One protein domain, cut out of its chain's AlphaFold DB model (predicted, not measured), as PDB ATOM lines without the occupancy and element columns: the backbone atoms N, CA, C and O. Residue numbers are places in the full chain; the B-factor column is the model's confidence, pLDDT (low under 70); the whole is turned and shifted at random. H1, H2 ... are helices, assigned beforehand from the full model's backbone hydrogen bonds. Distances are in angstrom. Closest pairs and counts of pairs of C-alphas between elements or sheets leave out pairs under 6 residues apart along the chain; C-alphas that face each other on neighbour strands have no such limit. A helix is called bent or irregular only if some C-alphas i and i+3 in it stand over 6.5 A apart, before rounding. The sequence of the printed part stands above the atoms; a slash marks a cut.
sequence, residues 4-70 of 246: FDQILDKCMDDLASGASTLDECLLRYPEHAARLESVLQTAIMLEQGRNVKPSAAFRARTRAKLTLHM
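AT A GLANCE: This is residues 4 to 70 of the 246 residues of an uncharacterized protein of Anaerolineae bacterium (UniProt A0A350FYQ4). A small compact head, made by H1, H2 and the first part of H3, has a long arm: H3 runs out of the head, and after a thin link H4 lies alone at the far end. In the head, H2 and H3 form a helical hairpin, with H1 over one side of it. The printed part has 67 residues with four named helices, in the order H1, H2, H3, H4, and no named strand; the class is all helix. The whole is extended, with a radius of gyration of the C-alphas of 18.5 A and spans of 55 by 21 by 16 A.

HOW THE PARTS SIT: H1, residues 4 to 17, is close to but not clearly touching H2, residues 22 to 28; the closest C-alphas, of Cys 11 and Cys 25, are 6.0 A apart. H3, residues 30 to 50, touches H2 with its residues 32 to 40 alone, the closest C-alphas being those of Leu 26 and Ala 33 at 5.0 A. This hairpin has a shallow tilt of 25 degrees, opposite ways. The same residues of H3 only just touch H1, with 3 pairs of C-alphas within 8 A, at a steep tilt of 45 degrees, the same way; the closest are Leu 8 and Leu 36, 6.8 A. H3 has a kink of 46 degrees near residue 37 and is irregular, with C-alphas 31 and 34 8.0 A apart. H4, residues 56 to 70, is apart from H1, H2 and H3. Every O i to N i+4 pair is within hydrogen-bond range in H1, H2 and H4, and 13 of 17 in H3.

IN THESE COORDINATES: H1 begins at C-alpha 4 (35.649, 102.215, 51.816) and is 19.9 A long; H2 is 10.1 A. H3 spans 29.2 A and ends at C-alpha 50 (45.139, 80.595, 43.253). H4, 21.1 A, ends at C-alpha 70 (29.692, 57.976, 37.678).

THE WHOLE: The C-alphas of Glu 31 and Leu 68, the two farthest apart, are 55.6 A apart. Residues 48 to 70, of which 48 to 50 belong to H3 and 56 to 70 to H4, stand free. The three links are tight, the printed part has no cut, and no printed residue is under 70 in pLDDT.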
ATOM      1  N   PHE A   4      34.781 103.349  51.497       92.75
ATOM      2  CA  PHE A   4      35.649 102.215  51.816       92.75
ATOM      3  C   PHE A   4      35.762 101.201  50.669       92.75
ATOM      4  O   PHE A   4      36.858 100.722  50.396       92.75
ATOM      5  N   ASP A   5      34.655 100.880  49.989       93.06
ATOM      6  CA  ASP A   5      34.657  99.887  48.907       93.06
ATOM      7  C   ASP A   5      35.490 100.384  47.719       93.06
ATOM      8  O   ASP A   5      36.229  99.609  47.127       93.06
ATOM      9  N   GLN A   6      35.420 101.684  47.408       94.12
ATOM     10  CA  GLN A   6      36.206 102.301  46.332       94.12
ATOM     11  C   GLN A   6      37.701 102.340  46.669       94.12
ATOM     12  O   GLN A   6      38.543 102.096  45.806       94.12
ATOM     13  N   ILE A   7      38.035 102.634  47.930       94.06
ATOM     14  CA  ILE A   7      39.418 102.628  48.415       94.06
ATOM     15  C   ILE A   7      39.989 101.209  48.387       94.06
ATOM     16  O   ILE A   7      41.105 101.012  47.913       94.06
ATOM     17  N   LEU A   8      39.220 100.219  48.849       94.31
ATOM     18  CA  LEU A   8      39.613  98.814  48.821       94.31
ATOM     19  C   LEU A   8      39.851  98.325  47.389       94.31
ATOM     20  O   LEU A   8      40.881  97.706  47.141       94.31
ATOM     21  N   ASP A   9      38.933  98.615  46.465       94.12
ATOM     22  CA  ASP A   9      39.035  98.211  45.057       94.12
ATOM     23  C   ASP A   9      40.304  98.791  44.414       94.12
ATOM     24  O   ASP A   9      41.125  98.067  43.856       94.12
ATOM     25  N   LYS A  10      40.559 100.085  44.643       94.19
ATOM     26  CA  LYS A  10      41.781 100.746  44.178       94.19
ATOM     27  C   LYS A  10      43.051 100.142  44.782       94.19
ATOM     28  O   LYS A  10      44.019  99.912  44.064       94.19
ATOM     29  N   CYS A  11      43.066  99.877  46.089       94.56
ATOM     30  CA  CYS A  11      44.209  99.235  46.740       94.56
ATOM     31  C   CYS A  11      44.452  97.818  46.199       94.56
ATOM     32  O   CYS A  11      45.606  97.427  46.046       94.56
ATOM     33  N   MET A  12      43.392  97.063  45.901       92.69
ATOM     34  CA  MET A  12      43.476  95.727  45.309       92.69
ATOM     35  C   MET A  12      44.052  95.763  43.889       92.69
ATOM     36  O   MET A  12      44.923  94.951  43.578       92.69
ATOM     37  N   ASP A  13      43.629  96.718  43.059       93.50
ATOM     38  CA  ASP A  13      44.167  96.916  41.707       93.50
ATOM     39  C   ASP A  13      45.644  97.345  41.727       93.50
ATOM     40  O   ASP A  13      46.471  96.809  40.979       93.50
ATOM     41  N   ASP A  14      46.005  98.271  42.621       93.06
ATOM     42  CA  ASP A  14      47.387  98.732  42.794       93.06
ATOM     43  C   ASP A  14      48.300  97.585  43.285       93.06
ATOM     44  O   ASP A  14      49.426  97.436  42.803       93.06
ATOM     45  N   LEU A  15      47.810  96.730  44.193       91.06
ATOM     46  CA  LEU A  15      48.522  95.537  44.674       91.06
ATOM     47  C   LEU A  15      48.669  94.470  43.579       91.06
ATOM     48  O   LEU A  15      49.758  93.927  43.394       91.06
ATOM     49  N   ALA A  16      47.602  94.191  42.825       88.25
ATOM     50  CA  ALA A  16      47.606  93.185  41.761       88.25
ATOM     51  C   ALA A  16      48.492  93.587  40.567       88.25
ATOM     52  O   ALA A  16      49.092  92.728  39.919       88.25
ATOM     53  N   SER A  17      48.586  94.888  40.277       89.75
ATOM     54  CA  SER A  17      49.459  95.438  39.230       89.75
ATOM     55  C   SER A  17      50.912  95.639  39.683       89.75
ATOM     56  O   SER A  17      51.776  95.905  38.845       89.75
ATOM     57  N   GLY A  18      51.198  95.498  40.983       89.31
ATOM     58  CA  GLY A  18      52.512  95.774  41.570       89.31
ATOM     59  C   GLY A  18      52.858  97.267  41.641       89.31
ATOM     60  O   GLY A  18      54.028  97.610  41.803       89.31
ATOM     61  N   ALA A  19      51.868  98.153  41.501       91.19
ATOM     62  CA  ALA A  19      52.029  99.606  41.538       91.19
ATOM     63  C   ALA A  19      52.140 100.172  42.964       91.19
ATOM     64  O   ALA A  19      52.592 101.305  43.143       91.19
ATOM     65  N   SER A  20      51.708  99.430  43.987       90.94
ATOM     66  CA  SER A  20      51.908  99.790  45.398       90.94
ATOM     67  C   SER A  20      52.006  98.545  46.283       90.94
ATOM     68  O   SER A  20      51.412  97.503  45.999       90.94
ATOM     69  N   THR A  21      52.765  98.655  47.369       92.50
ATOM     70  CA  THR A  21      52.863  97.626  48.416       92.50
ATOM     71  C   THR A  21      51.747  97.774  49.457       92.50
ATOM     72  O   THR A  21      51.078  98.806  49.533       92.50
ATOM     73  N   LEU A  22      51.536  96.739  50.281       92.12
ATOM     74  CA  LEU A  22      50.518  96.754  51.340       92.12
ATOM     75  C   LEU A  22      50.697  97.964  52.273       92.12
ATOM     76  O   LEU A  22      49.740  98.696  52.511       92.12
ATOM     77  N   ASP A  23      51.923  98.213  52.729       93.69
ATOM     78  CA  ASP A  23      52.234  99.302  53.660       93.69
ATOM     79  C   ASP A  23      52.009 100.687  53.030       93.69
ATOM     80  O   ASP A  23      51.494 101.597  53.680       93.69
ATOM     81  N   GLU A  24      52.313 100.847  51.737       92.56
ATOM     82  CA  GLU A  24      52.054 102.087  50.991       92.56
ATOM     83  C   GLU A  24      50.554 102.363  50.824       92.56
ATOM     84  O   GLU A  24      50.120 103.514  50.931       92.56
ATOM     85  N   CYS A  25      49.747 101.319  50.613       92.31
ATOM     86  CA  CYS A  25      48.288 101.425  50.579       92.31
ATOM     87  C   CYS A  25      47.711 101.827  51.947       92.31
ATOM     88  O   CYS A  25      46.805 102.661  52.005       92.31
ATOM     89  N   LEU A  26      48.257 101.295  53.045       94.06
ATOM     90  CA  LEU A  26      47.824 101.633  54.407       94.06
ATOM     91  C   LEU A  26      48.224 103.059  54.812       94.06
ATOM     92  O   LEU A  26      47.426 103.766  55.429       94.06
ATOM     93  N   LEU A  27      49.414 103.519  54.409       94.50
ATOM     94  CA  LEU A  27      49.872 104.896  54.631       94.50
ATOM     95  C   LEU A  27      49.044 105.932  53.860       94.50
ATOM     96  O   LEU A  27      48.875 107.056  54.329       94.50
ATOM     97  N   ARG A  28      48.519 105.563  52.685       92.38
ATOM     98  CA  ARG A  28      47.693 106.444  51.845       92.38
ATOM     99  C   ARG A  28      46.293 106.676  52.426       92.38
ATOM    100  O   ARG A  28      45.705 107.720  52.156       92.38
ATOM    101  N   TYR A  29      45.783 105.744  53.235       93.50
ATOM    102  CA  TYR A  29      44.442 105.806  53.832       93.50
ATOM    103  C   TYR A  29      44.464 105.459  55.335       93.50
ATOM    104  O   TYR A  29      43.931 104.421  55.746       93.50
ATOM    105  N   PRO A  30      45.043 106.331  56.186       90.44
ATOM    106  CA  PRO A  30      45.242 106.042  57.609       90.44
ATOM    107  C   PRO A  30      43.925 105.860  58.378       90.44
ATOM    108  O   PRO A  30      43.861 105.056  59.305       90.44
ATOM    109  N   GLU A  31      42.849 106.538  57.964       92.75
ATOM    110  CA  GLU A  31      41.521 106.441  58.592       92.75
ATOM    111  C   GLU A  31      40.865 105.058  58.427       92.75
ATOM    112  O   GLU A  31      39.994 104.671  59.208       92.75
ATOM    113  N   HIS A  32      41.288 104.284  57.423       91.88
ATOM    114  CA  HIS A  32      40.757 102.951  57.134       91.88
ATOM    115  C   HIS A  32      41.792 101.835  57.295       91.88
ATOM    116  O   HIS A  32      41.455 100.671  57.072       91.88
ATOM    117  N   ALA A  33      43.015 102.160  57.725       90.50
ATOM    118  CA  ALA A  33      44.153 101.245  57.746       90.50
ATOM    119  C   ALA A  33      43.860  99.937  58.502       90.50
ATOM    120  O   ALA A  33      44.012  98.860  57.935       90.50
ATOM    121  N   ALA A  34      43.325 100.016  59.726       91.12
ATOM    122  CA  ALA A  34      43.032  98.829  60.538       91.12
ATOM    123  C   ALA A  34      42.034  97.863  59.867       91.12
ATOM    124  O   ALA A  34      42.118  96.646  60.027       91.12
ATOM    125  N   ARG A  35      41.077  98.398  59.098       92.62
ATOM    126  CA  ARG A  35      40.084  97.587  58.383       92.62
ATOM    127  C   ARG A  35      40.639  97.070  57.055       92.62
ATOM    128  O   ARG A  35      40.432  95.899  56.743       92.62
ATOM    129  N   LEU A  36      41.347  97.914  56.302       93.56
ATOM    130  CA  LEU A  36      41.981  97.564  55.027       93.56
ATOM    131  C   LEU A  36      43.022  96.460  55.196       93.56
ATOM    132  O   LEU A  36      43.022  95.514  54.415       93.56
ATOM    133  N   GLU A  37      43.850  96.534  56.237       93.88
ATOM    134  CA  GLU A  37      44.922  95.571  56.493       93.88
ATOM    135  C   GLU A  37      44.391  94.131  56.549       93.88
ATOM    136  O   GLU A  37      44.872  93.262  55.823       93.88
ATOM    137  N   SER A  38      43.334  93.894  57.334       94.19
ATOM    138  CA  SER A  38      42.752  92.553  57.498       94.19
ATOM    139  C   SER A  38      42.216  91.961  56.187       94.19
ATOM    140  O   SER A  38      42.383  90.771  55.901       94.19
ATOM    141  N   VAL A  39      41.591  92.800  55.357       94.19
ATOM    142  CA  VAL A  39      40.981  92.383  54.091       94.19
ATOM    143  C   VAL A  39      42.059  92.140  53.036       94.19
ATOM    144  O   VAL A  39      42.039  91.105  52.369       94.19
ATOM    145  N   LEU A  40      43.037  93.043  52.926       93.56
ATOM    146  CA  LEU A  40      44.127  92.938  51.955       93.56
ATOM    147  C   LEU A  40      45.062  91.761  52.268       93.56
ATOM    148  O   LEU A  40      45.429  91.023  51.355       93.56
ATOM    149  N   GLN A  41      45.379  91.503  53.541       93.19
ATOM    150  CA  GLN A  41      46.153  90.315  53.934       93.19
ATOM    151  C   GLN A  41      45.446  89.018  53.519       93.19
ATOM    152  O   GLN A  41      46.075  88.107  52.976       93.19
ATOM    153  N   THR A  42      44.126  88.952  53.712       91.19
ATOM    154  CA  THR A  42      43.321  87.793  53.298       91.19
ATOM    155  C   THR A  42      43.345  87.613  51.780       91.19
ATOM    156  O   THR A  42      43.498  86.491  51.289       91.19
ATOM    157  N   ALA A  43      43.235  88.706  51.024       88.56
ATOM    158  CA  ALA A  43      43.300  88.674  49.567       88.56
ATOM    159  C   ALA A  43      44.666  88.185  49.054       88.56
ATOM    160  O   ALA A  43      44.708  87.314  48.183       88.56
ATOM    161  N   ILE A  44      45.767  88.661  49.646       88.38
ATOM    162  CA  ILE A  44      47.133  88.223  49.316       88.38
ATOM    163  C   ILE A  44      47.302  86.721  49.593       88.38
ATOM    164  O   ILE A  44      47.819  85.985  48.749       88.38
ATOM    165  N   MET A  45      46.823  86.230  50.742       88.25
ATOM    166  CA  MET A  45      46.857  84.795  51.059       88.25
ATOM    167  C   MET A  45      46.055  83.959  50.051       88.25
ATOM    168  O   MET A  45      46.489  82.879  49.640       88.25
ATOM    169  N   LEU A  46      44.891  84.452  49.620       87.81
ATOM    170  CA  LEU A  46      44.052  83.753  48.650       87.81
ATOM    171  C   LEU A  46      44.684  83.731  47.252       87.81
ATOM    172  O   LEU A  46      44.603  82.718  46.549       87.81
ATOM    173  N   GLU A  47      45.358  84.810  46.857       83.62
ATOM    174  CA  GLU A  47      46.093  84.871  45.596       83.62
ATOM    175  C   GLU A  47      47.244  83.856  45.546       83.62
ATOM    176  O   GLU A  47      47.420  83.169  44.534       83.62
ATOM    177  N   GLN A  48      47.967  83.677  46.655       81.44
ATOM    178  CA  GLN A  48      48.990  82.633  46.767       81.44
ATOM    179  C   GLN A  48      48.393  81.230  46.551       81.44
ATOM    180  O   GLN A  48      48.994  80.391  45.875       81.44
ATOM    181  N   GLY A  49      47.171  80.992  47.041       82.12
ATOM    182  CA  GLY A  49      46.426  79.749  46.818       82.12
ATOM    183  C   GLY A  49      45.929  79.555  45.377       82.12
ATOM    184  O   GLY A  49      45.845  78.420  44.899       82.12
ATOM    185  N   ARG A  50      45.643  80.638  44.642       80.50
ATOM    186  CA  ARG A  50      45.139  80.595  43.253       80.50
ATOM    187  C   ARG A  50      46.147  79.988  42.272       80.50
ATOM    188  O   ARG A  50      45.753  79.356  41.293       80.50
ATOM    189  N   ASN A  51      47.442  80.127  42.550       77.69
ATOM    190  CA  ASN A  51      48.515  79.602  41.701       77.69
ATOM    191  C   ASN A  51      48.838  78.116  41.939       77.69
ATOM    192  O   ASN A  51      49.714  77.555  41.271       77.69
ATOM    193  N   VAL A  52      48.111  77.439  42.835       83.88
ATOM    194  CA  VAL A  52      48.287  76.005  43.087       83.88
ATOM    195  C   VAL A  52      47.751  75.196  41.901       83.88
ATOM    196  O   VAL A  52      46.562  74.901  41.784       83.88
ATOM    197  N   LYS A  53      48.653  74.794  40.999       85.62
ATOM    198  CA  LYS A  53      48.331  73.876  39.899       85.62
ATOM    199  C   LYS A  53      48.423  72.424  40.385       85.62
ATOM    200  O   LYS A  53      49.500  71.989  40.790       85.62
ATOM    201  N   PRO A  54      47.345  71.621  40.295       87.69
ATOM    202  CA  PRO A  54      47.404  70.221  40.690       87.69
ATOM    203  C   PRO A  54      48.345  69.430  39.773       87.69
ATOM    204  O   PRO A  54      48.318  69.566  38.538       87.69
ATOM    205  N   SER A  55      49.140  68.543  40.377       93.56
ATOM    206  CA  SER A  55      50.041  67.657  39.638       93.56
ATOM    207  C   SER A  55      49.267  66.805  38.625       93.56
ATOM    208  O   SER A  55      48.084  66.490  38.807       93.56
ATOM    209  N   ALA A  56      49.924  66.425  37.527       93.38
ATOM    210  CA  ALA A  56      49.302  65.576  36.508       93.38
ATOM    211  C   ALA A  56      48.802  64.245  37.107       93.38
ATOM    212  O   ALA A  56      47.692  63.806  36.803       93.38
ATOM    213  N   ALA A  57      49.568  63.665  38.038       95.25
ATOM    214  CA  ALA A  57      49.202  62.446  38.755       95.25
ATOM    215  C   ALA A  57      47.934  62.617  39.611       95.25
ATOM    216  O   ALA A  57      47.057  61.750  39.596       95.25
ATOM    217  N   PHE A  58      47.792  63.741  40.321       95.44
ATOM    218  CA  PHE A  58      46.593  64.027  41.114       95.44
ATOM    219  C   PHE A  58      45.346  64.180  40.230       95.44
ATOM    220  O   PHE A  58      44.291  63.611  40.530       95.44
ATOM    221  N   ARG A  59      45.475  64.880  39.094       96.06
ATOM    222  CA  ARG A  59      44.388  65.023  38.109       96.06
ATOM    223  C   ARG A  59      43.965  63.676  37.524       96.06
ATOM    224  O   ARG A  59      42.768  63.406  37.445       96.06
ATOM    225  N   ALA A  60      44.925  62.825  37.160       95.94
ATOM    226  CA  ALA A  60      44.647  61.492  36.630       95.94
ATOM    227  C   ALA A  60      43.886  60.619  37.644       95.94
ATOM    228  O   ALA A  60      42.847  60.052  37.308       95.94
ATOM    229  N   ARG A  61      44.337  60.584  38.907       96.81
ATOM    230  CA  ARG A  61      43.666  59.839  39.991       96.81
ATOM    231  C   ARG A  61      42.251  60.347  40.255       96.81
ATOM    232  O   ARG A  61      41.328  59.551  40.403       96.81
ATOM    233  N   THR A  62      42.070  61.665  40.279       96.56
ATOM    234  CA  THR A  62      40.758  62.283  40.515       96.56
ATOM    235  C   THR A  62      39.786  61.962  39.384       96.56
ATOM    236  O   THR A  62      38.647  61.586  39.652       96.56
ATOM    237  N   ARG A  63      40.240  62.030  38.124       96.56
ATOM    238  CA  ARG A  63      39.436  61.618  36.965       96.56
ATOM    239  C   ARG A  63      39.043  60.149  37.049       96.56
ATOM    240  O   ARG A  63      37.868  59.850  36.906       96.56
ATOM    241  N   ALA A  64      39.988  59.258  37.347       96.50
ATOM    242  CA  ALA A  64      39.694  57.834  37.496       96.50
ATOM    243  C   ALA A  64      38.634  57.580  38.584       96.50
ATOM    244  O   ALA A  64      37.661  56.868  38.347       96.50
ATOM    245  N   LYS A  65      38.769  58.227  39.750       96.56
ATOM    246  CA  LYS A  65      37.798  58.117  40.849       96.56
ATOM    247  C   LYS A  65      36.419  58.665  40.468       96.56
ATOM    248  O   LYS A  65      35.411  58.055  40.812       96.56
ATOM    249  N   LEU A  66      36.371  59.788  39.752       96.06
ATOM    250  CA  LEU A  66      35.122  60.376  39.271       96.06
ATOM    251  C   LEU A  66      34.424  59.451  38.269       96.06
ATOM    252  O   LEU A  66      33.232  59.198  38.416       96.06
ATOM    253  N   THR A  67      35.164  58.908  37.301       95.12
ATOM    254  CA  THR A  67      34.623  57.967  36.314       95.12
ATOM    255  C   THR A  67      34.040  56.731  36.994       95.12
ATOM    256  O   THR A  67      32.910  56.356  36.696       95.12
ATOM    257  N   LEU A  68      34.754  56.150  37.965       95.50
ATOM    258  CA  LEU A  68      34.246  55.022  38.752       95.50
ATOM    259  C   LEU A  68      32.966  55.385  39.515       95.50
ATOM    260  O   LEU A  68      32.018  54.608  39.538       95.50
ATOM    261  N   HIS A  69      32.901  56.581  40.103       93.88
ATOM    262  CA  HIS A  69      31.711  57.023  40.826       93.88
ATOM    263  C   HIS A  69      30.506  57.259  39.903       93.88
ATOM    264  O   HIS A  69      29.382  56.925  40.276       93.88
ATOM    265  N   MET A  70      30.732  57.794  38.697       90.88
ATOM    266  CA  MET A  70      29.692  57.976  37.678       90.88
ATOM    267  C   MET A  70      29.167  56.641  37.145       90.88
ATOM    268  O   MET A  70      27.970  56.514  36.907       90.88
TER     269      MET A  70